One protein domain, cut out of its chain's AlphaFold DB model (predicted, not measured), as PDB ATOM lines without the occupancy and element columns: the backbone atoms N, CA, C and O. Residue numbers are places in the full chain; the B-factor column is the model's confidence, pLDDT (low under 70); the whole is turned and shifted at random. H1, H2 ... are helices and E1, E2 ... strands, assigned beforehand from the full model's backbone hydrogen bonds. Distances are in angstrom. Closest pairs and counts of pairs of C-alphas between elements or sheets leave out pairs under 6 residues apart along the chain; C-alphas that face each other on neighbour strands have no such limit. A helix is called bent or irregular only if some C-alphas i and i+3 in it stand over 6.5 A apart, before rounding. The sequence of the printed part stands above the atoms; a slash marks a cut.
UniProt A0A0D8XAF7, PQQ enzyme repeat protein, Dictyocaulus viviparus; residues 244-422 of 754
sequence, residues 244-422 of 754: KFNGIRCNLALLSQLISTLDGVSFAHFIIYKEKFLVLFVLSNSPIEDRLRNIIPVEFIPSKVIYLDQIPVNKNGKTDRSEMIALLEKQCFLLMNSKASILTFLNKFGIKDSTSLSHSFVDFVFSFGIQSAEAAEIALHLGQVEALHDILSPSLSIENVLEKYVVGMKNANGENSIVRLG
ATOM      1  N   LYS A 244      83.728  70.030  19.510       69.56
ATOM      2  CA  LYS A 244      83.386  69.386  20.787       69.56
ATOM      3  C   LYS A 244      83.371  70.455  21.873       69.56
ATOM      4  O   LYS A 244      84.427  70.952  22.249       69.56
ATOM      5  N   PHE A 245      82.190  70.795  22.375       74.12
ATOM      6  CA  PHE A 245      82.010  71.722  23.487       74.12
ATOM      7  C   PHE A 245      81.581  70.931  24.725       74.12
ATOM      8  O   PHE A 245      80.607  70.187  24.672       74.12
ATOM      9  N   ASN A 246      82.347  71.024  25.818       67.56
ATOM     10  CA  ASN A 246      82.128  70.244  27.047       67.56
ATOM     11  C   ASN A 246      81.965  68.727  26.814       67.56
ATOM     12  O   ASN A 246      81.151  68.066  27.446       67.56
ATOM     13  N   GLY A 247      82.737  68.167  25.874       65.62
ATOM     14  CA  GLY A 247      82.676  66.743  25.519       65.62
ATOM     15  C   GLY A 247      81.529  66.366  24.572       65.62
ATOM     16  O   GLY A 247      81.543  65.263  24.027       65.62
ATOM     17  N   ILE A 248      80.600  67.285  24.293       72.06
ATOM     18  CA  ILE A 248      79.451  67.070  23.409       72.06
ATOM     19  C   ILE A 248      79.761  67.642  22.027       72.06
ATOM     20  O   ILE A 248      80.256  68.761  21.882       72.06
ATOM     21  N   ARG A 249      79.491  66.858  20.982       73.62
ATOM     22  CA  ARG A 249      79.723  67.272  19.596       73.62
ATOM     23  C   ARG A 249      78.562  68.145  19.118       73.62
ATOM     24  O   ARG A 249      77.418  67.701  19.150       73.62
ATOM     25  N   CYS A 250      78.848  69.351  18.643       79.69
ATOM     26  CA  CYS A 250      77.855  70.262  18.073       79.69
ATOM     27  C   CYS A 250      78.384  70.960  16.824       79.69
ATOM     28  O   CYS A 250      79.586  70.991  16.585       79.69
ATOM     29  N   ASN A 251      77.484  71.490  15.999       83.88
ATOM     30  CA  ASN A 251      77.838  72.292  14.833       83.88
ATOM     31  C   ASN A 251      77.393  73.735  15.088       83.88
ATOM     32  O   ASN A 251      76.196  73.995  15.237       83.88
ATOM     33  N   LEU A 252      78.357  74.655  15.169       86.88
ATOM     34  CA  LEU A 252      78.090  76.053  15.511       86.88
ATOM     35  C   LEU A 252      77.261  76.759  14.433       86.88
ATOM     36  O   LEU A 252      76.410  77.581  14.776       86.88
ATOM     37  N   ALA A 253      77.417  76.386  13.161       82.44
ATOM     38  CA  ALA A 253      76.621  76.931  12.066       82.44
ATOM     39  C   ALA A 253      75.147  76.519  12.184       82.44
ATOM     40  O   ALA A 253      74.265  77.359  12.017       82.44
ATOM     41  N   LEU A 254      74.864  75.259  12.543       84.25
ATOM     42  CA  LEU A 254      73.486  74.797  12.776       84.25
ATOM     43  C   LEU A 254      72.850  75.490  13.985       84.25
ATOM     44  O   LEU A 254      71.709  75.939  13.897       84.25
ATOM     45  N   LEU A 255      73.588  75.635  15.091       89.12
ATOM     46  CA  LEU A 255      73.117  76.407  16.248       89.12
ATOM     47  C   LEU A 255      72.833  77.864  15.860       89.12
ATOM     48  O   LEU A 255      71.793  78.408  16.219       89.12
ATOM     49  N   SER A 256      73.716  78.478  15.074       89.69
ATOM     50  CA  SER A 256      73.543  79.847  14.574       89.69
ATOM     51  C   SER A 256      72.294  79.973  13.693       89.69
ATOM     52  O   SER A 256      71.516  80.917  13.839       89.69
ATOM     53  N   GLN A 257      72.056  78.995  12.815       86.38
ATOM     54  CA  GLN A 257      70.873  78.945  11.959       86.38
ATOM     55  C   GLN A 257      69.578  78.793  12.768       86.38
ATOM     56  O   GLN A 257      68.617  79.497  12.476       86.38
ATOM     57  N   LEU A 258      69.560  77.944  13.803       89.56
ATOM     58  CA  LEU A 258      68.414  77.792  14.710       89.56
ATOM     59  C   LEU A 258      68.061  79.104  15.418       89.56
ATOM     60  O   LEU A 258      66.894  79.457  15.522       89.56
ATOM     61  N   ILE A 259      69.054  79.871  15.872       91.06
ATOM     62  CA  ILE A 259      68.779  81.180  16.486       91.06
ATOM     63  C   ILE A 259      68.287  82.188  15.450       91.06
ATOM     64  O   ILE A 259      67.463  83.042  15.761       91.06
ATOM     65  N   SER A 260      68.734  82.059  14.202       88.38
ATOM     66  CA  SER A 260      68.307  82.944  13.117       88.38
ATOM     67  C   SER A 260      66.840  82.739  12.717       88.38
ATOM     68  O   SER A 260      66.296  83.582  12.012       88.38
ATOM     69  N   THR A 261      66.177  81.661  13.160       86.88
ATOM     70  CA  THR A 261      64.732  81.468  12.943       86.88
ATOM     71  C   THR A 261      63.859  82.176  13.982       86.88
ATOM     72  O   THR A 261      62.637  82.117  13.876       86.88
ATOM     73  N   LEU A 262      64.444  82.804  15.008       89.38
ATOM     74  CA  LEU A 262      63.690  83.573  15.997       89.38
ATOM     75  C   LEU A 262      63.146  84.874  15.403       89.38
ATOM     76  O   LEU A 262      63.882  85.649  14.789       89.38
ATOM     77  N   ASP A 263      61.881  85.175  15.698       87.25
ATOM     78  CA  ASP A 263      61.269  86.444  15.314       87.25
ATOM     79  C   ASP A 263      62.075  87.631  15.852       87.25
ATOM     80  O   ASP A 263      62.335  87.751  17.056       87.25
ATOM     81  N   GLY A 264      62.464  88.524  14.942       86.50
ATOM     82  CA  GLY A 264      63.242  89.714  15.271       86.50
ATOM     83  C   GLY A 264      64.760  89.520  15.291       86.50
ATOM     84  O   GLY A 264      65.469  90.481  15.585       86.50
ATOM     85  N   VAL A 265      65.279  88.328  14.977       92.00
ATOM     86  CA  VAL A 265      66.717  88.079  14.775       92.00
ATOM     87  C   VAL A 265      67.044  88.159  13.283       92.00
ATOM     88  O   VAL A 265      66.480  87.430  12.478       92.00
ATOM     89  N   SER A 266      67.960  89.051  12.901       87.62
ATOM     90  CA  SER A 266      68.419  89.203  11.511       87.62
ATOM     91  C   SER A 266      69.794  88.585  11.257       87.62
ATOM     92  O   SER A 266      70.153  88.328  10.109       87.62
ATOM     93  N   PHE A 267      70.563  88.330  12.314       90.75
ATOM     94  CA  PHE A 267      71.854  87.655  12.249       90.75
ATOM     95  C   PHE A 267      72.135  86.950  13.571       90.75
ATOM     96  O   PHE A 267      71.927  87.542  14.629       90.75
ATOM     97  N   ALA A 268      72.661  85.729  13.517       91.75
ATOM     98  CA  ALA A 268      73.197  85.028  14.674       91.75
ATOM     99  C   ALA A 268      74.465  84.265  14.280       91.75
ATOM    100  O   ALA A 268      74.521  83.662  13.208       91.75
ATOM    101  N   HIS A 269      75.483  84.289  15.139       92.19
ATOM    102  CA  HIS A 269      76.722  83.550  14.921       92.19
ATOM    103  C   HIS A 269      77.358  83.124  16.245       92.19
ATOM    104  O   HIS A 269      77.649  83.958  17.105       92.19
ATOM    105  N   PHE A 270      77.571  81.822  16.410       92.69
ATOM    106  CA  PHE A 270      78.263  81.254  17.561       92.69
ATOM    107  C   PHE A 270      79.770  81.188  17.337       92.69
ATOM    108  O   PHE A 270      80.238  80.770  16.283       92.69
ATOM    109  N   ILE A 271      80.537  81.489  18.383       89.31
ATOM    110  CA  ILE A 271      81.968  81.195  18.437       89.31
ATOM    111  C   ILE A 271      82.316  80.485  19.741       89.31
ATOM    112  O   ILE A 271      81.689  80.698  20.778       89.31
ATOM    113  N   ILE A 272      83.394  79.706  19.702       86.69
ATOM    114  CA  ILE A 272      84.104  79.293  20.910       86.69
ATOM    115  C   ILE A 272      85.268  80.262  21.132       86.69
ATOM    116  O   ILE A 272      86.128  80.423  20.260       86.69
ATOM    117  N   TYR A 273      85.281  80.901  22.300       83.38
ATOM    118  CA  TYR A 273      86.340  81.782  22.778       83.38
ATOM    119  C   TYR A 273      87.166  81.080  23.864       83.38
ATOM    120  O   TYR A 273      86.611  80.466  24.779       83.38
ATOM    121  N   LYS A 274      88.501  81.148  23.738       74.25
ATOM    122  CA  LYS A 274      89.476  80.462  24.613       74.25
ATOM    123  C   LYS A 274      89.128  78.989  24.888       74.25
ATOM    124  O   LYS A 274      89.235  78.526  26.017       74.25
ATOM    125  N   GLU A 275      88.632  78.289  23.865       74.75
ATOM    126  CA  GLU A 275      88.264  76.857  23.878       74.75
ATOM    127  C   GLU A 275      87.163  76.434  24.870       74.75
ATOM    128  O   GLU A 275      86.755  75.273  24.886       74.75
ATOM    129  N   LYS A 276      86.655  77.353  25.697       78.88
ATOM    130  CA  LYS A 276      85.828  77.028  26.871       78.88
ATOM    131  C   LYS A 276      84.563  77.859  26.990       78.88
ATOM    132  O   LYS A 276      83.631  77.426  27.657       78.88
ATOM    133  N   PHE A 277      84.506  79.017  26.339       85.25
ATOM    134  CA  PHE A 277      83.354  79.906  26.409       85.25
ATOM    135  C   PHE A 277      82.607  79.907  25.084       85.25
ATOM    136  O   PHE A 277      83.159  80.299  24.055       85.25
ATOM    137  N   LEU A 278      81.347  79.480  25.109       89.44
ATOM    138  CA  LEU A 278      80.456  79.571  23.959       89.44
ATOM    139  C   LEU A 278      79.827  80.966  23.950       89.44
ATOM    140  O   LEU A 278      79.150  81.344  24.902       89.44
ATOM    141  N   VAL A 279      80.064  81.749  22.903       92.12
ATOM    142  CA  VAL A 279      79.580  83.133  22.798       92.12
ATOM    143  C   VAL A 279      78.697  83.258  21.566       92.12
ATOM    144  O   VAL A 279      79.081  82.820  20.483       92.12
ATOM    145  N   LEU A 280      77.520  83.857  21.737       93.56
ATOM    146  CA  LEU A 280      76.568  84.119  20.663       93.56
ATOM    147  C   LEU A 280      76.599  85.602  20.297       93.56
ATOM    148  O   LEU A 280      76.323  86.451  21.140       93.56
ATOM    149  N   PHE A 281      76.881  85.917  19.040       93.88
ATOM    150  CA  PHE A 281      76.711  87.255  18.479       93.88
ATOM    151  C   PHE A 281      75.374  87.326  17.766       93.88
ATOM    152  O   PHE A 281      75.066  86.442  16.968       93.88
ATOM    153  N   VAL A 282      74.588  88.367  18.027       94.75
ATOM    154  CA  VAL A 282      73.249  88.511  17.459       94.75
ATOM    155  C   VAL A 282      72.992  89.943  16.998       94.75
ATOM    156  O   VAL A 282      73.329  90.896  17.689       94.75
ATOM    157  N   LEU A 283      72.365  90.101  15.834       92.44
ATOM    158  CA  LEU A 283      71.682  91.334  15.448       92.44
ATOM    159  C   LEU A 283      70.188  91.076  15.640       92.44
ATOM    160  O   LEU A 283      69.603  90.240  14.947       92.44
ATOM    161  N   SER A 284      69.579  91.737  16.621       92.06
ATOM    162  CA  SER A 284      68.162  91.560  16.923       92.06
ATOM    163  C   SER A 284      67.514  92.861  17.376       92.06
ATOM    164  O   SER A 284      68.160  93.716  17.974       92.06
ATOM    165  N   ASN A 285      66.220  93.000  17.091       89.25
ATOM    166  CA  ASN A 285      65.393  94.119  17.538       89.25
ATOM    167  C   ASN A 285      64.777  93.909  18.937       89.25
ATOM    168  O   ASN A 285      64.067  94.787  19.425       89.25
ATOM    169  N   SER A 286      65.001  92.749  19.563       86.06
ATOM    170  CA  SER A 286      64.451  92.389  20.871       86.06
ATOM    171  C   SER A 286      65.390  91.440  21.630       86.06
ATOM    172  O   SER A 286      66.122  90.681  20.996       86.06
ATOM    173  N   PRO A 287      65.373  91.435  22.977       86.56
ATOM    174  CA  PRO A 287      66.122  90.458  23.762       86.56
ATOM    175  C   PRO A 287      65.738  89.010  23.412       86.56
ATOM    176  O   PRO A 287      64.571  88.707  23.133       86.56
ATOM    177  N   ILE A 288      66.712  88.099  23.393       89.12
ATOM    178  CA  ILE A 288      66.515  86.696  22.980       89.12
ATOM    179  C   ILE A 288      66.715  85.688  24.118       89.12
ATOM    180  O   ILE A 288      66.346  84.528  23.960       89.12
ATOM    181  N   GLU A 289      67.254  86.104  25.263       84.81
ATOM    182  CA  GLU A 289      67.743  85.243  26.347       84.81
ATOM    183  C   GLU A 289      66.670  84.291  26.892       84.81
ATOM    184  O   GLU A 289      66.924  83.093  27.025       84.81
ATOM    185  N   ASP A 290      65.453  84.792  27.123       81.19
ATOM    186  CA  ASP A 290      64.326  83.982  27.614       81.19
ATOM    187  C   ASP A 290      63.839  82.963  26.575       81.19
ATOM    188  O   ASP A 290      63.305  81.907  26.915       81.19
ATOM    189  N   ARG A 291      64.040  83.262  25.287       85.06
ATOM    190  CA  ARG A 291      63.622  82.409  24.167       85.06
ATOM    191  C   ARG A 291      64.675  81.363  23.810       85.06
ATOM    192  O   ARG A 291      64.306  80.286  23.348       85.06
ATOM    193  N   LEU A 292      65.958  81.644  24.061       84.56
ATOM    194  CA  LEU A 292      67.071  80.726  23.788       84.56
ATOM    195  C   LEU A 292      66.860  79.365  24.455       84.56
ATOM    196  O   LEU A 292      66.988  78.335  23.797       84.56
ATOM    197  N   ARG A 293      66.458  79.357  25.734       80.88
ATOM    198  CA  ARG A 293      66.261  78.127  26.525       80.88
ATOM    199  C   ARG A 293      65.208  77.174  25.942       80.88
ATOM    200  O   ARG A 293      65.230  75.995  26.267       80.88
ATOM    201  N   ASN A 294      64.313  77.675  25.092       80.56
ATOM    202  CA  ASN A 294      63.255  76.880  24.467       80.56
ATOM    203  C   ASN A 294      63.657  76.298  23.100       80.56
ATOM    204  O   ASN A 294      62.922  75.477  22.562       80.56
ATOM    205  N   ILE A 295      64.778  76.742  22.519       84.00
ATOM    206  CA  ILE A 295      65.164  76.424  21.131       84.00
ATOM    207  C   ILE A 295      66.459  75.626  21.062       84.00
ATOM    208  O   ILE A 295      66.600  74.769  20.189       84.00
ATOM    209  N   ILE A 296      67.403  75.893  21.963       85.38
ATOM    210  CA  ILE A 296      68.672  75.167  22.019       85.38
ATOM    211  C   ILE A 296      68.768  74.337  23.306       85.38
ATOM    212  O   ILE A 296      68.277  74.777  24.348       85.38
ATOM    213  N   PRO A 297      69.403  73.150  23.255       80.31
ATOM    214  CA  PRO A 297      69.686  72.350  24.443       80.31
ATOM    215  C   PRO A 297      70.441  73.140  25.522       80.31
ATOM    216  O   PRO A 297      71.223  74.046  25.209       80.31
ATOM    217  N   VAL A 298      70.231  72.775  26.790       76.81
ATOM    218  CA  VAL A 298      70.791  73.473  27.963       76.81
ATOM    219  C   VAL A 298      72.322  73.536  27.909       76.81
ATOM    220  O   VAL A 298      72.925  74.515  28.340       76.81
ATOM    221  N   GLU A 299      72.953  72.530  27.312       78.69
ATOM    222  CA  GLU A 299      74.401  72.390  27.160       78.69
ATOM    223  C   GLU A 299      75.009  73.385  26.159       78.69
ATOM    224  O   GLU A 299      76.218  73.623  26.187       78.69
ATOM    225  N   PHE A 300      74.187  73.980  25.285       85.62
ATOM    226  CA  PHE A 300      74.602  74.967  24.282       85.62
ATOM    227  C   PHE A 300      74.107  76.379  24.583       85.62
ATOM    228  O   PHE A 300      74.257  77.272  23.745       85.62
ATOM    229  N   ILE A 301      73.551  76.613  25.775       86.06
ATOM    230  CA  ILE A 301      73.263  77.970  26.234       86.06
ATOM    231  C   ILE A 301      74.590  78.754  26.254       86.06
ATOM    232  O   ILE A 301      75.542  78.328  26.915       86.06
ATOM    233  N   PRO A 302      74.693  79.879  25.520       88.25
ATOM    234  CA  PRO A 302      75.934  80.636  25.451       88.25
ATOM    235  C   PRO A 302      76.294  81.215  26.821       88.25
ATOM    236  O   PRO A 302      75.438  81.720  27.544       88.25
ATOM    237  N   SER A 303      77.587  81.229  27.137       86.69
ATOM    238  CA  SER A 303      78.148  81.932  28.295       86.69
ATOM    239  C   SER A 303      77.917  83.444  28.217       86.69
ATOM    240  O   SER A 303      77.942  84.122  29.239       86.69
ATOM    241  N   LYS A 304      77.741  83.989  27.005       87.81
ATOM    242  CA  LYS A 304      77.407  85.398  26.776       87.81
ATOM    243  C   LYS A 304      76.726  85.604  25.425       87.81
ATOM    244  O   LYS A 304      77.147  85.021  24.425       87.81
ATOM    245  N   VAL A 305      75.729  86.488  25.400       90.06
ATOM    246  CA  VAL A 305      75.117  87.023  24.178       90.06
ATOM    247  C   VAL A 305      75.649  88.438  23.939       90.06
ATOM    248  O   VAL A 305      75.676  89.259  24.856       90.06
ATOM    249  N   ILE A 306      76.105  88.722  22.721       90.56
ATOM    250  CA  ILE A 306      76.589  90.035  22.290       90.56
ATOM    251  C   ILE A 306      75.660  90.561  21.207       90.56
ATOM    252  O   ILE A 306      75.622  90.023  20.101       90.56
ATOM    253  N   TYR A 307      74.953  91.645  21.522       91.12
ATOM    254  CA  TYR A 307      74.166  92.383  20.542       91.12
ATOM    255  C   TYR A 307      75.087  93.251  19.689       91.12
ATOM    256  O   TYR A 307      75.914  94.004  20.206       91.12
ATOM    257  N   LEU A 308      74.957  93.093  18.379       89.50
ATOM    258  CA  LEU A 308      75.679  93.835  17.359       89.50
ATOM    259  C   LEU A 308      74.828  95.015  16.884       89.50
ATOM    260  O   LEU A 308      73.614  94.886  16.782       89.50
ATOM    261  N   ASP A 309      75.471  96.124  16.522       85.00
ATOM    262  CA  ASP A 309      74.806  97.228  15.808       85.00
ATOM    263  C   ASP A 309      74.763  96.969  14.291       85.00
ATOM    264  O   ASP A 309      73.844  97.386  13.588       85.00
ATOM    265  N   GLN A 310      75.768  96.254  13.779       85.31
ATOM    266  CA  GLN A 310      75.922  95.866  12.377       85.31
ATOM    267  C   GLN A 310      76.713  94.557  12.277       85.31
ATOM    268  O   GLN A 310      77.471  94.224  13.188       85.31
ATOM    269  N   ILE A 311      76.559  93.819  11.173       85.94
ATOM    270  CA  ILE A 311      77.269  92.549  10.951       85.94
ATOM    271  C   ILE A 311      78.752  92.844  10.647       85.94
ATOM    272  O   ILE A 311      79.026  93.490   9.633       85.94
ATOM    273  N   PRO A 312      79.710  92.357  11.462       79.56
ATOM    274  CA  PRO A 312      81.139  92.475  11.179       79.56
ATOM    275  C   PRO A 312      81.489  91.683   9.919       79.56
ATOM    276  O   PRO A 312      81.255  90.471   9.872       79.56
ATOM    277  N   VAL A 313      82.027  92.344   8.893       73.69
ATOM    278  CA  VAL A 313      82.399  91.711   7.620       73.69
ATOM    279  C   VAL A 313      83.816  92.085   7.204       73.69
ATOM    280  O   VAL A 313      84.232  93.236   7.286       73.69
ATOM    281  N   ASN A 314      84.564  91.099   6.714       65.06
ATOM    282  CA  ASN A 314      85.917  91.288   6.218       65.06
ATOM    283  C   ASN A 314      85.915  91.969   4.836       65.06
ATOM    284  O   ASN A 314      84.873  92.162   4.207       65.06
ATOM    285  N   LYS A 315      87.107  92.274   4.302       59.03
ATOM    286  CA  LYS A 315      87.283  92.902   2.971       59.03
ATOM    287  C   LYS A 315      86.617  92.139   1.810       59.03
ATOM    288  O   LYS A 315      86.406  92.726   0.755       59.03
ATOM    289  N   ASN A 316      86.289  90.861   2.005       40.38
ATOM    290  CA  ASN A 316      85.642  89.994   1.020       40.38
ATOM    291  C   ASN A 316      84.127  89.831   1.268       40.38
ATOM    292  O   ASN A 316      83.504  88.972   0.648       40.38
ATOM    293  N   GLY A 317      83.537  90.599   2.192       49.09
ATOM    294  CA  GLY A 317      82.102  90.572   2.495       49.09
ATOM    295  C   GLY A 317      81.627  89.343   3.277       49.09
ATOM    296  O   GLY A 317      80.425  89.108   3.358       49.09
ATOM    297  N   LYS A 318      82.542  88.544   3.845       60.22
ATOM    298  CA  LYS A 318      82.207  87.427   4.748       60.22
ATOM    299  C   LYS A 318      82.300  87.875   6.200       60.22
ATOM    300  O   LYS A 318      83.067  88.781   6.493       60.22
ATOM    301  N   THR A 319      81.597  87.197   7.102       75.00
ATOM    302  CA  THR A 319      81.649  87.452   8.548       75.00
ATOM    303  C   THR A 319      83.090  87.508   9.077       75.00
ATOM    304  O   THR A 319      83.882  86.599   8.815       75.00
ATOM    305  N   ASP A 320      83.438  88.572   9.806       77.25
ATOM    306  CA  ASP A 320      84.773  88.768  10.383       77.25
ATOM    307  C   ASP A 320      84.826  88.300  11.845       77.25
ATOM    308  O   ASP A 320      84.441  89.003  12.781       77.25
ATOM    309  N   ARG A 321      85.330  87.079  12.043       80.81
ATOM    310  CA  ARG A 321      85.487  86.481  13.374       80.81
ATOM    311  C   ARG A 321      86.478  87.252  14.252       80.81
ATOM    312  O   ARG A 321      86.292  87.297  15.467       80.81
ATOM    313  N   SER A 322      87.518  87.846  13.670       73.00
ATOM    314  CA  SER A 322      88.526  88.597  14.426       73.00
ATOM    315  C   SER A 322      87.927  89.880  14.997       73.00
ATOM    316  O   SER A 322      88.167  90.212  16.155       73.00
ATOM    317  N   GLU A 323      87.084  90.562  14.219       80.38
ATOM    318  CA  GLU A 323      86.349  91.742  14.684       80.38
ATOM    319  C   GLU A 323      85.332  91.389  15.781       80.38
ATOM    320  O   GLU A 323      85.242  92.089  16.791       80.38
ATOM    321  N   MET A 324      84.626  90.259  15.657       84.38
ATOM    322  CA  MET A 324      83.742  89.752  16.717       84.38
ATOM    323  C   MET A 324      84.490  89.479  18.028       84.38
ATOM    324  O   MET A 324      84.029  89.875  19.100       84.38
ATOM    325  N   ILE A 325      85.664  88.844  17.954       82.50
ATOM    326  CA  ILE A 325      86.517  88.613  19.128       82.50
ATOM    327  C   ILE A 325      86.957  89.951  19.736       82.50
ATOM    328  O   ILE A 325      86.836  90.128  20.947       82.50
ATOM    329  N   ALA A 326      87.366  90.925  18.919       76.56
ATOM    330  CA  ALA A 326      87.743  92.252  19.404       76.56
ATOM    331  C   ALA A 326      86.576  92.982  20.101       76.56
ATOM    332  O   ALA A 326      86.774  93.638  21.128       76.56
ATOM    333  N   LEU A 327      85.344  92.847  19.592       84.19
ATOM    334  CA  LEU A 327      84.137  93.391  20.227       84.19
ATOM    335  C   LEU A 327      83.853  92.733  21.583       84.19
ATOM    336  O   LEU A 327      83.590  93.442  22.561       84.19
ATOM    337  N   LEU A 328      83.946  91.401  21.657       85.81
ATOM    338  CA  LEU A 328      83.839  90.651  22.910       85.81
ATOM    339  C   LEU A 328      84.879  91.141  23.918       85.81
ATOM    340  O   LEU A 328      84.517  91.515  25.034       85.81
ATOM    341  N   GLU A 329      86.150  91.192  23.522       79.38
ATOM    342  CA  GLU A 329      87.255  91.622  24.378       79.38
ATOM    343  C   GLU A 329      87.063  93.054  24.885       79.38
ATOM    344  O   GLU A 329      87.232  93.297  26.083       79.38
ATOM    345  N   LYS A 330      86.624  93.974  24.015       78.81
ATOM    346  CA  LYS A 330      86.315  95.367  24.364       78.81
ATOM    347  C   LYS A 330      85.182  95.469  25.387       78.81
ATOM    348  O   LYS A 330      85.340  96.167  26.387       78.81
ATOM    349  N   GLN A 331      84.056  94.780  25.177       79.62
ATOM    350  CA  GLN A 331      82.940  94.795  26.134       79.62
ATOM    351  C   GLN A 331      83.345  94.213  27.485       79.62
ATOM    352  O   GLN A 331      83.039  94.767  28.538       79.62
ATOM    353  N   CYS A 332      84.046  93.086  27.444       76.56
ATOM    354  CA  CYS A 332      84.598  92.447  28.616       76.56
ATOM    355  C   CYS A 332      85.515  93.450  29.358       76.56
ATOM    356  O   CYS A 332      85.334  93.666  30.557       76.56
ATOM    357  N   PHE A 333      86.443  94.114  28.662       68.75
ATOM    358  CA  PHE A 333      87.380  95.074  29.257       68.75
ATOM    359  C   PHE A 333      86.671  96.238  29.960       68.75
ATOM    360  O   PHE A 333      87.023  96.567  31.090       68.75
ATOM    361  N   LEU A 334      85.641  96.818  29.336       70.06
ATOM    362  CA  LEU A 334      84.884  97.944  29.899       70.06
ATOM    363  C   LEU A 334      84.208  97.620  31.238       70.06
ATOM    364  O   LEU A 334      84.094  98.498  32.086       70.06
ATOM    365  N   LEU A 335      83.770  96.378  31.443       70.62
ATOM    366  CA  LEU A 335      83.081  95.973  32.673       70.62
ATOM    367  C   LEU A 335      84.046  95.726  33.843       70.62
ATOM    368  O   LEU A 335      83.650  95.854  35.000       70.62
ATOM    369  N   MET A 336      85.322  95.451  33.565       69.38
ATOM    370  CA  MET A 336      86.322  95.100  34.584       69.38
ATOM    371  C   MET A 336      87.430  96.150  34.731       69.38
ATOM    372  O   MET A 336      88.557  95.810  35.083       69.38
ATOM    373  N   ASN A 337      87.129  97.420  34.440       64.06
ATOM    374  CA  ASN A 337      88.106  98.516  34.439       64.06
ATOM    375  C   ASN A 337      88.107  99.374  35.721       64.06
ATOM    376  O   ASN A 337      88.998 100.208  35.901       64.06
ATOM    377  N   SER A 338      87.143  99.182  36.629       68.12
ATOM    378  CA  SER A 338      87.066  99.882  37.916       68.12
ATOM    379  C   SER A 338      86.320  99.056  38.972       68.12
ATOM    380  O   SER A 338      85.509  98.191  38.649       68.12
ATOM    381  N   LYS A 339      86.551  99.327  40.267       71.12
ATOM    382  CA  LYS A 339      85.856  98.595  41.349       71.12
ATOM    383  C   LYS A 339      84.340  98.809  41.262       71.12
ATOM    384  O   LYS A 339      83.569  97.891  41.516       71.12
ATOM    385  N   ALA A 340      83.927 100.006  40.842       72.94
ATOM    386  CA  ALA A 340      82.531 100.354  40.621       72.94
ATOM    387  C   ALA A 340      81.908  99.570  39.454       72.94
ATOM    388  O   ALA A 340      80.802  99.054  39.603       72.94
ATOM    389  N   SER A 341      82.607  99.424  38.321       76.88
ATOM    390  CA  SER A 341      82.101  98.651  37.178       76.88
ATOM    391  C   SER A 341      82.007  97.158  37.498       76.88
ATOM    392  O   SER A 341      81.011  96.531  37.148       76.88
ATOM    393  N   ILE A 342      82.981  96.614  38.239       78.12
ATOM    394  CA  ILE A 342      82.978  95.214  38.691       78.12
ATOM    395  C   ILE A 342      81.801  94.960  39.625       78.12
ATOM    396  O   ILE A 342      81.055  94.013  39.410       78.12
ATOM    397  N   LEU A 343      81.590  95.815  40.630       78.38
ATOM    398  CA  LEU A 343      80.439  95.687  41.527       78.38
ATOM    399  C   LEU A 343      79.113  95.850  40.772       78.38
ATOM    400  O   LEU A 343      78.171  95.110  41.029       78.38
ATOM    401  N   THR A 344      79.046  96.756  39.793       82.88
ATOM    402  CA  THR A 344      77.860  96.919  38.934       82.88
ATOM    403  C   THR A 344      77.584  95.658  38.112       82.88
ATOM    404  O   THR A 344      76.435  95.239  38.005       82.88
ATOM    405  N   PHE A 345      78.627  95.030  37.564       84.00
ATOM    406  CA  PHE A 345      78.526  93.759  36.851       84.00
ATOM    407  C   PHE A 345      78.093  92.619  37.784       84.00
ATOM    408  O   PHE A 345      77.148  91.900  37.468       84.00
ATOM    409  N   LEU A 346      78.725  92.486  38.953       83.50
ATOM    410  CA  LEU A 346      78.426  91.433  39.928       83.50
ATOM    411  C   LEU A 346      77.031  91.573  40.561       83.50
ATOM    412  O   LEU A 346      76.424  90.569  40.933       83.50
ATOM    413  N   ASN A 347      76.471  92.785  40.600       82.31
ATOM    414  CA  ASN A 347      75.099  93.032  41.051       82.31
ATOM    415  C   ASN A 347      74.055  92.293  40.191       82.31
ATOM    416  O   ASN A 347      73.018  91.887  40.715       82.31
ATOM    417  N   LYS A 348      74.344  92.028  38.903       78.88
ATOM    418  CA  LYS A 348      73.503  91.169  38.039       78.88
ATOM    419  C   LYS A 348      73.258  89.793  38.672       78.88
ATOM    420  O   LYS A 348      72.190  89.223  38.486       78.88
ATOM    421  N   PHE A 349      74.222  89.306  39.449       78.38
ATOM    422  CA  PHE A 349      74.201  88.004  40.113       78.38
ATOM    423  C   PHE A 349      73.856  88.095  41.610       78.38
ATOM    424  O   PHE A 349      74.087  87.153  42.360       78.38
ATOM    425  N   GLY A 350      73.336  89.237  42.078       73.56
ATOM    426  CA  GLY A 350      72.906  89.421  43.469       73.56
ATOM    427  C   GLY A 350      74.003  89.834  44.460       73.56
ATOM    428  O   GLY A 350      73.696  90.034  45.634       73.56
ATOM    429  N   ILE A 351      75.244  90.037  44.009       79.31
ATOM    430  CA  ILE A 351      76.369  90.493  44.843       79.31
ATOM    431  C   ILE A 351      76.328  92.027  44.916       79.31
ATOM    432  O   ILE A 351      76.745  92.718  43.985       79.31
ATOM    433  N   LYS A 352      75.764  92.568  46.001       70.94
ATOM    434  CA  LYS A 352      75.351  93.985  46.082       70.94
ATOM    435  C   LYS A 352      76.287  94.899  46.867       70.94
ATOM    436  O   LYS A 352      76.283  96.103  46.625       70.94
ATOM    437  N   ASP A 353      77.060  94.366  47.806       68.81
ATOM    438  CA  ASP A 353      77.838  95.167  48.750       68.81
ATOM    439  C   ASP A 353      79.259  94.630  48.968       68.81
ATOM    440  O   ASP A 353      79.601  93.504  48.614       68.81
ATOM    441  N   SER A 354      80.129  95.468  49.539       65.81
ATOM    442  CA  SER A 354      81.517  95.092  49.832       65.81
ATOM    443  C   SER A 354      81.627  93.983  50.877       65.81
ATOM    444  O   SER A 354      82.620  93.267  50.890       65.81
ATOM    445  N   THR A 355      80.619  93.829  51.736       67.56
ATOM    446  CA  THR A 355      80.521  92.737  52.712       67.56
ATOM    447  C   THR A 355      80.278  91.385  52.048       67.56
ATOM    448  O   THR A 355      80.726  90.377  52.575       67.56
ATOM    449  N   SER A 356      79.665  91.352  50.863       75.25
ATOM    450  CA  SER A 356      79.509  90.131  50.065       75.25
ATOM    451  C   SER A 356      80.840  89.591  49.531       75.25
ATOM    452  O   SER A 356      80.939  88.405  49.243       75.25
ATOM    453  N   LEU A 357      81.877  90.431  49.405       78.00
ATOM    454  CA  LEU A 357      83.154  90.039  48.794       78.00
ATOM    455  C   LEU A 357      83.980  89.071  49.657       78.00
ATOM    456  O   LEU A 357      84.825  88.354  49.122       78.00
ATOM    457  N   SER A 358      83.740  89.032  50.971       78.75
ATOM    458  CA  SER A 358      84.440  88.128  51.894       78.75
ATOM    459  C   SER A 358      83.914  86.688  51.855       78.75
ATOM    460  O   SER A 358      84.577  85.789  52.368       78.75
ATOM    461  N   HIS A 359      82.759  86.456  51.228       82.00
ATOM    462  CA  HIS A 359      82.182  85.129  51.007       82.00
ATOM    463  C   HIS A 359      82.706  84.500  49.713       82.00
ATOM    464  O   HIS A 359      83.188  85.208  48.826       82.00
ATOM    465  N   SER A 360      82.616  83.174  49.579       82.12
ATOM    466  CA  SER A 360      82.883  82.511  48.299       82.12
ATOM    467  C   SER A 360      81.725  82.722  47.320       82.12
ATOM    468  O   SER A 360      80.578  82.922  47.723       82.12
ATOM    469  N   PHE A 361      81.995  82.633  46.014       79.44
ATOM    470  CA  PHE A 361      80.926  82.610  45.004       79.44
ATOM    471  C   PHE A 361      79.957  81.433  45.228       79.44
ATOM    472  O   PHE A 361      78.779  81.534  44.890       79.44
ATOM    473  N   VAL A 362      80.444  80.343  45.837       73.62
ATOM    474  CA  VAL A 362      79.659  79.146  46.162       73.62
ATOM    475  C   VAL A 362      78.739  79.369  47.369       73.62
ATOM    476  O   VAL A 362      77.660  78.795  47.420       73.62
ATOM    477  N   ASP A 363      79.077  80.236  48.324       70.31
ATOM    478  CA  ASP A 363      78.216  80.480  49.497       70.31
ATOM    479  C   ASP A 363      76.884  81.148  49.118       70.31
ATOM    480  O   ASP A 363      75.854  80.920  49.753       70.31
ATOM    481  N   PHE A 364      76.870  81.904  48.019       63.91
ATOM    482  CA  PHE A 364      75.647  82.467  47.448       63.91
ATOM    483  C   PHE A 364      74.756  81.417  46.751       63.91
ATOM    484  O   PHE A 364      73.597  81.709  46.460       63.91
ATOM    485  N   VAL A 365      75.237  80.182  46.533       52.41
ATOM    486  CA  VAL A 365      74.534  79.089  45.821       52.41
ATOM    487  C   VAL A 365      73.271  78.620  46.549       52.41
ATOM    488  O   VAL A 365      72.309  78.207  45.903       52.41
ATOM    489  N   PHE A 366      73.208  78.747  47.876       44.75
ATOM    490  CA  PHE A 366      72.140  78.128  48.670       44.75
ATOM    491  C   PHE A 366      70.884  78.988  48.883       44.75
ATOM    492  O   PHE A 366      69.943  78.521  49.521       44.75
ATOM    493  N   SER A 367      70.817  80.204  48.324       43.03
ATOM    494  CA  SER A 367      69.675  81.121  48.530       43.03
ATOM    495  C   SER A 367      69.085  81.718  47.236       43.03
ATOM    496  O   SER A 367      68.625  82.849  47.278       43.03
ATOM    497  N   PHE A 368      69.043  80.963  46.121       49.59
ATOM    498  CA  PHE A 368      68.790  81.392  44.713       49.59
ATOM    499  C   PHE A 368      70.063  81.808  43.937       49.59
ATOM    500  O   PHE A 368      70.098  82.871  43.323       49.59
ATOM    501  N   GLY A 369      71.127  80.998  43.989       46.78
ATOM    502  CA  GLY A 369      72.465  81.416  43.552       46.78
ATOM    503  C   GLY A 369      72.918  81.096  42.124       46.78
ATOM    504  O   GLY A 369      72.181  80.559  41.300       46.78
ATOM    505  N   ILE A 370      74.190  81.446  41.897       53.84
ATOM    506  CA  ILE A 370      74.904  81.467  40.615       53.84
ATOM    507  C   ILE A 370      75.027  80.051  40.010       53.84
ATOM    508  O   ILE A 370      75.700  79.184  40.567       53.84
ATOM    509  N   GLN A 371      74.405  79.808  38.856       64.69
ATOM    510  CA  GLN A 371      74.487  78.581  38.055       64.69
ATOM    511  C   GLN A 371      75.835  78.477  37.316       64.69
ATOM    512  O   GLN A 371      76.522  79.473  37.086       64.69
ATOM    513  N   SER A 372      76.206  77.279  36.841       68.00
ATOM    514  CA  SER A 372      77.448  77.061  36.069       68.00
ATOM    515  C   SER A 372      77.582  77.981  34.844       68.00
ATOM    516  O   SER A 372      78.696  78.341  34.466       68.00
ATOM    517  N   ALA A 373      76.460  78.403  34.251       70.00
ATOM    518  CA  ALA A 373      76.428  79.378  33.160       70.00
ATOM    519  C   ALA A 373      76.857  80.789  33.608       70.00
ATOM    520  O   ALA A 373      77.599  81.465  32.901       70.00
ATOM    521  N   GLU A 374      76.444  81.213  34.799       78.81
ATOM    522  CA  GLU A 374      76.782  82.519  35.370       78.81
ATOM    523  C   GLU A 374      78.239  82.538  35.855       78.81
ATOM    524  O   GLU A 374      78.960  83.503  35.613       78.81
ATOM    525  N   ALA A 375      78.731  81.426  36.418       81.00
ATOM    526  CA  ALA A 375      80.156  81.248  36.707       81.00
ATOM    527  C   ALA A 375      81.014  81.334  35.429       81.00
ATOM    528  O   ALA A 375      82.075  81.962  35.432       81.00
ATOM    529  N   ALA A 376      80.538  80.760  34.316       80.56
ATOM    530  CA  ALA A 376      81.188  80.885  33.012       80.56
ATOM    531  C   ALA A 376      81.161  82.323  32.475       80.56
ATOM    532  O   ALA A 376      82.168  82.780  31.936       80.56
ATOM    533  N   GLU A 377      80.065  83.064  32.663       84.06
ATOM    534  CA  GLU A 377      79.989  84.483  32.297       84.06
ATOM    535  C   GLU A 377      80.980  85.325  33.118       84.06
ATOM    536  O   GLU A 377      81.701  86.154  32.556       84.06
ATOM    537  N   ILE A 378      81.079  85.101  34.431       84.62
ATOM    538  CA  ILE A 378      82.036  85.807  35.295       84.62
ATOM    539  C   ILE A 378      83.474  85.465  34.884       84.62
ATOM    540  O   ILE A 378      84.278  86.375  34.682       84.62
ATOM    541  N   ALA A 379      83.799  84.186  34.671       83.25
ATOM    542  CA  ALA A 379      85.123  83.756  34.216       83.25
ATOM    543  C   ALA A 379      85.500  84.357  32.849       83.25
ATOM    544  O   ALA A 379      86.621  84.841  32.666       83.25
ATOM    545  N   LEU A 380      84.547  84.422  31.911       83.69
ATOM    546  CA  LEU A 380      84.714  85.090  30.618       83.69
ATOM    547  C   LEU A 380      85.083  86.572  30.799       83.69
ATOM    548  O   LEU A 380      85.976  87.081  30.119       83.69
ATOM    549  N   HIS A 381      84.437  87.266  31.742       80.69
ATOM    550  CA  HIS A 381      84.763  88.650  32.083       80.69
ATOM    551  C   HIS A 381      86.043  88.782  32.916       80.69
ATOM    552  O   HIS A 381      86.679  89.824  32.875       80.69
ATOM    553  N   LEU A 382      86.519  87.761  33.612       76.31
ATOM    554  CA  LEU A 382      87.874  87.794  34.175       76.31
ATOM    555  C   LEU A 382      88.939  87.545  33.097       76.31
ATOM    556  O   LEU A 382      90.104  87.890  33.271       76.31
ATOM    557  N   GLY A 383      88.523  87.035  31.935       67.31
ATOM    558  CA  GLY A 383      89.376  86.840  30.774       67.31
ATOM    559  C   GLY A 383      90.301  85.636  30.906       67.31
ATOM    560  O   GLY A 383      91.236  85.534  30.117       67.31
ATOM    561  N   GLN A 384      90.061  84.735  31.859       68.12
ATOM    562  CA  GLN A 384      90.876  83.545  32.106       68.12
ATOM    563  C   GLN A 384      89.970  82.328  32.297       68.12
ATOM    564  O   GLN A 384      88.987  82.388  33.031       68.12
ATOM    565  N   VAL A 385      90.303  81.216  31.640       68.94
ATOM    566  CA  VAL A 385      89.541  79.959  31.751       68.94
ATOM    567  C   VAL A 385      89.639  79.407  33.172       68.94
ATOM    568  O   VAL A 385      88.680  78.872  33.722       68.94
ATOM    569  N   GLU A 386      90.805  79.580  33.784       70.56
ATOM    570  CA  GLU A 386      91.156  79.112  35.115       70.56
ATOM    571  C   GLU A 386      90.265  79.732  36.187       70.56
ATOM    572  O   GLU A 386      90.017  79.076  37.199       70.56
ATOM    573  N   ALA A 387      89.753  80.943  35.935       77.06
ATOM    574  CA  ALA A 387      88.848  81.637  36.839       77.06
ATOM    575  C   ALA A 387      87.566  80.840  37.085       77.06
ATOM    576  O   ALA A 387      87.016  80.923  38.173       77.06
ATOM    577  N   LEU A 388      87.125  80.013  36.128       80.62
ATOM    578  CA  LEU A 388      85.954  79.159  36.309       80.62
ATOM    579  C   LEU A 388      86.129  78.204  37.498       80.62
ATOM    580  O   LEU A 388      85.222  78.061  38.309       80.62
ATOM    581  N   HIS A 389      87.303  77.580  37.627       77.06
ATOM    582  CA  HIS A 389      87.590  76.679  38.745       77.06
ATOM    583  C   HIS A 389      87.650  77.420  40.078       77.06
ATOM    584  O   HIS A 389      87.171  76.910  41.085       77.06
ATOM    585  N   ASP A 390      88.229  78.617  40.074       80.06
ATOM    586  CA  ASP A 390      88.411  79.408  41.284       80.06
ATOM    587  C   ASP A 390      87.082  80.008  41.772       80.06
ATOM    588  O   ASP A 390      86.827  80.018  42.972       80.06
ATOM    589  N   ILE A 391      86.200  80.416  40.852       82.81
ATOM    590  CA  ILE A 391      84.815  80.822  41.142       82.81
ATOM    591  C   ILE A 391      84.022  79.651  41.731       82.81
ATOM    592  O   ILE A 391      83.239  79.833  42.654       82.81
ATOM    593  N   LEU A 392      84.224  78.436  41.220       81.75
ATOM    594  CA  LEU A 392      83.534  77.240  41.711       81.75
ATOM    595  C   LEU A 392      84.174  76.646  42.981       81.75
ATOM    596  O   LEU A 392      83.710  75.616  43.469       81.75
ATOM    597  N   SER A 393      85.228  77.267  43.523       78.50
ATOM    598  CA  SER A 393      85.906  76.788  44.725       78.50
ATOM    599  C   SER A 393      85.267  77.362  45.996       78.50
ATOM    600  O   SER A 393      85.293  78.579  46.185       78.50
ATOM    601  N   PRO A 394      84.787  76.527  46.937       78.25
ATOM    602  CA  PRO A 394      84.227  77.013  48.201       78.25
ATOM    603  C   PRO A 394      85.296  77.584  49.149       78.25
ATOM    604  O   PRO A 394      84.971  78.228  50.138       78.25
ATOM    605  N   SER A 395      86.584  77.346  48.878       76.00
ATOM    606  CA  SER A 395      87.696  77.812  49.717       76.00
ATOM    607  C   SER A 395      88.201  79.220  49.379       76.00
ATOM    608  O   SER A 395      89.053  79.740  50.098       76.00
ATOM    609  N   LEU A 396      87.722  79.830  48.288       76.81
ATOM    610  CA  LEU A 396      88.168  81.145  47.829       76.81
ATOM    611  C   LEU A 396      87.042  82.170  47.969       76.81
ATOM    612  O   LEU A 396      85.951  81.971  47.441       76.81
ATOM    613  N   SER A 397      87.322  83.289  48.643       83.25
ATOM    614  CA  SER A 397      86.411  84.433  48.671       83.25
ATOM    615  C   SER A 397      86.366  85.135  47.312       83.25
ATOM    616  O   SER A 397      87.324  85.081  46.534       83.25
ATOM    617  N   ILE A 398      85.270  85.841  47.033       81.94
ATOM    618  CA  ILE A 398      85.123  86.673  45.835       81.94
ATOM    619  C   ILE A 398      86.259  87.703  45.767       81.94
ATOM    620  O   ILE A 398      86.809  87.922  44.693       81.94
ATOM    621  N   GLU A 399      86.651  88.295  46.898       80.88
ATOM    622  CA  GLU A 399      87.783  89.223  46.978       80.88
ATOM    623  C   GLU A 399      89.092  88.566  46.527       80.88
ATOM    624  O   GLU A 399      89.752  89.109  45.647       80.88
ATOM    625  N   ASN A 400      89.410  87.361  47.011       75.38
ATOM    626  CA  ASN A 400      90.622  86.640  46.610       75.38
ATOM    627  C   ASN A 400      90.612  86.281  45.117       75.38
ATOM    628  O   ASN A 400      91.646  86.344  44.451       75.38
ATOM    629  N   VAL A 401      89.450  85.897  44.576       77.56
ATOM    630  CA  VAL A 401      89.296  85.631  43.140       77.56
ATOM    631  C   VAL A 401      89.505  86.921  42.347       77.56
ATOM    632  O   VAL A 401      90.270  86.932  41.386       77.56
ATOM    633  N   LEU A 402      88.879  88.028  42.750       77.81
ATOM    634  CA  LEU A 402      89.062  89.311  42.081       77.81
ATOM    635  C   LEU A 402      90.520  89.764  42.162       77.81
ATOM    636  O   LEU A 402      91.099  90.001  41.115       77.81
ATOM    637  N   GLU A 403      91.157  89.785  43.331       71.69
ATOM    638  CA  GLU A 403      92.579  90.143  43.476       71.69
ATOM    639  C   GLU A 403      93.500  89.301  42.582       71.69
ATOM    640  O   GLU A 403      94.465  89.815  42.015       71.69
ATOM    641  N   LYS A 404      93.179  88.014  42.401       66.44
ATOM    642  CA  LYS A 404      93.947  87.105  41.543       66.44
ATOM    643  C   LYS A 404      93.856  87.447  40.054       66.44
ATOM    644  O   LYS A 404      94.811  87.216  39.316       66.44
ATOM    645  N   TYR A 405      92.719  87.961  39.595       68.31
ATOM    646  CA  TYR A 405      92.451  88.199  38.169       68.31
ATOM    647  C   TYR A 405      92.401  89.692  37.795       68.31
ATOM    648  O   TYR A 405      92.398  90.056  36.614       68.31
ATOM    649  N   VAL A 406      92.386  90.568  38.796       65.94
ATOM    650  CA  VAL A 406      92.083  91.991  38.697       65.94
ATOM    651  C   VAL A 406      92.996  92.767  39.655       65.94
ATOM    652  O   VAL A 406      92.873  92.645  40.868       65.94
ATOM    653  N   VAL A 407      93.887  93.615  39.128       54.88
ATOM    654  CA  VAL A 407      94.804  94.433  39.950       54.88
ATOM    655  C   VAL A 407      94.423  95.905  39.881       54.88
ATOM    656  O   VAL A 407      94.221  96.461  38.802       54.88
ATOM    657  N   GLY A 408      94.361  96.561  41.041       49.12
ATOM    658  CA  GLY A 408      94.256  98.015  41.127       49.12
ATOM    659  C   GLY A 408      95.620  98.692  40.963       49.12
ATOM    660  O   GLY A 408      96.542  98.418  41.725       49.12
ATOM    661  N   MET A 409      95.736  99.618  40.012       38.31
ATOM    662  CA  MET A 409      96.842 100.574  39.905       38.31
ATOM    663  C   MET A 409      96.322 102.007  40.048       38.31
ATOM    664  O   MET A 409      95.290 102.369  39.484       38.31
ATOM    665  N   LYS A 410      97.061 102.859  40.764       34.38
ATOM    666  CA  LYS A 410      96.837 104.310  40.719       34.38
ATOM    667  C   LYS A 410      97.495 104.874  39.460       34.38
ATOM    668  O   LYS A 410      98.705 104.734  39.295       34.38
ATOM    669  N   ASN A 411      96.720 105.526  38.599       39.06
ATOM    670  CA  ASN A 411      97.264 106.304  37.486       39.06
ATOM    671  C   ASN A 411      98.048 107.524  38.008       39.06
ATOM    672  O   ASN A 411      97.867 107.938  39.153       39.06
ATOM    673  N   ALA A 412      98.867 108.153  37.154       36.81
ATOM    674  CA  ALA A 412      99.643 109.363  37.482       36.81
ATOM    675  C   ALA A 412      98.790 110.533  38.033       36.81
ATOM    676  O   ALA A 412      99.313 111.408  38.716       36.81
ATOM    677  N   ASN A 413      97.474 110.504  37.793       38.25
ATOM    678  CA  ASN A 413      96.493 111.479  38.279       38.25
ATOM    679  C   ASN A 413      95.829 111.083  39.619       38.25
ATOM    680  O   ASN A 413      94.910 111.759  40.069       38.25
ATOM    681  N   GLY A 414      96.245 109.980  40.254       36.28
ATOM    682  CA  GLY A 414      95.696 109.504  41.531       36.28
ATOM    683  C   GLY A 414      94.397 108.692  41.437       36.28
ATOM    684  O   GLY A 414      93.896 108.241  42.466       36.28
ATOM    685  N   GLU A 415      93.864 108.463  40.235       41.59
ATOM    686  CA  GLU A 415      92.668 107.640  40.016       41.59
ATOM    687  C   GLU A 415      92.996 106.138  40.066       41.59
ATOM    688  O   GLU A 415      93.960 105.681  39.445       41.59
ATOM    689  N   ASN A 416      92.184 105.362  40.793       43.81
ATOM    690  CA  ASN A 416      92.270 103.899  40.833       43.81
ATOM    691  C   ASN A 416      91.782 103.317  39.498       43.81
ATOM    692  O   ASN A 416      90.586 103.104  39.305       43.81
ATOM    693  N   SER A 417      92.709 103.043  38.589       42.44
ATOM    694  CA  SER A 417      92.452 102.247  37.394       42.44
ATOM    695  C   SER A 417      92.611 100.766  37.718       42.44
ATOM    696  O   SER A 417      93.558 100.370  38.395       42.44
ATOM    697  N   ILE A 418      91.684  99.935  37.260       48.38
ATOM    698  CA  ILE A 418      91.812  98.491  37.396       48.38
ATOM    699  C   ILE A 418      92.292  97.908  36.068       48.38
ATOM    700  O   ILE A 418      91.706  98.166  35.017       48.38
ATOM    701  N   VAL A 419      93.359  97.112  36.124       46.44
ATOM    702  CA  VAL A 419      93.922  96.398  34.978       46.44
ATOM    703  C   VAL A 419      93.620  94.910  35.141       46.44
ATOM    704  O   VAL A 419      93.912  94.310  36.177       46.44
ATOM    705  N   ARG A 420      93.047  94.294  34.100       49.00
ATOM    706  CA  ARG A 420      92.953  92.833  33.999       49.00
ATOM    707  C   ARG A 420      94.356  92.252  33.969       49.00
ATOM    708  O   ARG A 420      95.139  92.611  33.088       49.00
ATOM    709  N   LEU A 421      94.654  91.319  34.865       45.41
ATOM    710  CA  LEU A 421      95.861  90.521  34.729       45.41
ATOM    711  C   LEU A 421      95.676  89.577  33.531       45.41
ATOM    712  O   LEU A 421      95.187  88.452  33.639       45.41
ATOM    713  N   GLY A 422      96.084  90.035  32.348       48.19
ATOM    714  CA  GLY A 422      96.494  89.138  31.275       48.19
ATOM    715  C   GLY A 422      97.756  88.414  31.732       48.19
ATOM    716  O   GLY A 422      98.852  88.830  31.368       48.19
TER     717      GLY A 422
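Overview. This is residues 244 to 422 of the 754 residues of the protein "PQQ enzyme repeat protein" of Dictyocaulus viviparus (UniProt A0A0D8XAF7). Two lobes sit side by side, bridged by the long helix H3: one is a small three-stranded sheet, E2 E3 E4, with H1 on one face and H3 crossing the other, and the second is a loose cluster of mostly short helices, H4 to H9, with the hairpin of E5 and E6 at its edge. H7 lies at the joint, touching H3 and H8 and reaching the sheet at E3 and E4. The printed part has 179 residues, with nine named helices and six named strands in the order E1 H1 E2 E3 H2 E4 H3 H4 H5 H6 H7 H8 H9 E5 E6, and its class is mixed, helices and strands. The larger sheet is mixed, in the order E2 E3 E4, and E5 and E6 make an antiparallel pair. The whole is compact, with a radius of gyration of the C-alphas of 17.4 A and spans of 45 by 42 by 29 A.

Arrangement. Start at E1, residues 248 to 251, which pairs with no named strand. H1, residues 252 to 260, is on the sheet at a height of 6.2 A over E2, residues 265 to 273, and runs along it at 28 degrees on the local plane, only just short of slantwise; look at the closest C-alphas, Ser 256 and His 269, 4.9 A apart. E2 forms an antiparallel hairpin with E3, residues 277 to 284, where you find N 269 and O 281 at 2.9 A. H2, residues 289 to 292, is not on the sheet. E4, residues 304 to 307, is parallel to E3, with N 306 and O 280 at 2.8 A; E3, H2 and E4 are a strand-helix-strand unit, two parallel neighbour strands with a helix between, and its crossover is right-handed. H3, residues 321 to 335, lies on the face opposite to H1, giving three layers, helices on both faces of a sheet; its height is 9.6 A and it runs across E2 at 82 degrees on the local plane. H4, residues 339 to 347, and H3 touch only at the corner, Leu 335 to Ser 341 being the closest C-alphas at 5.3 A. H5, residues 354 to 358, touches H9, residues 398 to 405, the closest C-alphas being Leu 357 and Ile 398 at 4.9 A. H6, residues 363 to 367, touches no helix and is irregular, only just: C-alphas 363 and 366 are 6.6 A apart. H7, residues 372 to 382, and H3 touch only at their ends, about perpendicular at 88 degrees, with C-alphas Cys 332 and His 381 closest at 5.1 A. H8, residues 387 to 391, touches H7, closest at C-alphas Ala 379 and Ala 387, 5.0 A apart. H8 also touches H9, closest at C-alphas Asp 390 and Val 401, 6.6 A apart. E5, residues 406 to 410, and E6, residues 416 to 420, form an antiparallel hairpin, with N 409 and O 417 at 2.8 A. Every O i to N i+4 pair is within hydrogen-bond range in H1, H3, H4, H7, H8 and H9, against 0 of 1 in H5 and H6, where O i to N i+3 gives 1 of 2 and 0 of 2; H2 is too short for an i+4 pair.

Along the chain. Find C-alpha 248 at (79.451, 67.070, 23.409), where E1 begins. E2 is 22.1 A long and E3 21.4 A. From C-alpha 321 at (85.487, 86.481, 13.374), H3 runs 21.6 A to C-alpha 335; H7 measures 15.1 A. E6 ends at C-alpha 420, (92.953, 92.833, 33.999).

Size, cuts and confidence. The C-alphas farthest apart, Asn 316 and Thr 355, are 52.0 A from each other. The printed part has no cut. The links H2 to E4 and E4 to H3 are long, with 11 and 13 residues. The mean pLDDT of the printed part is 75.2; 46 residues are under 70, among them 364 to 372 and 404 to 422.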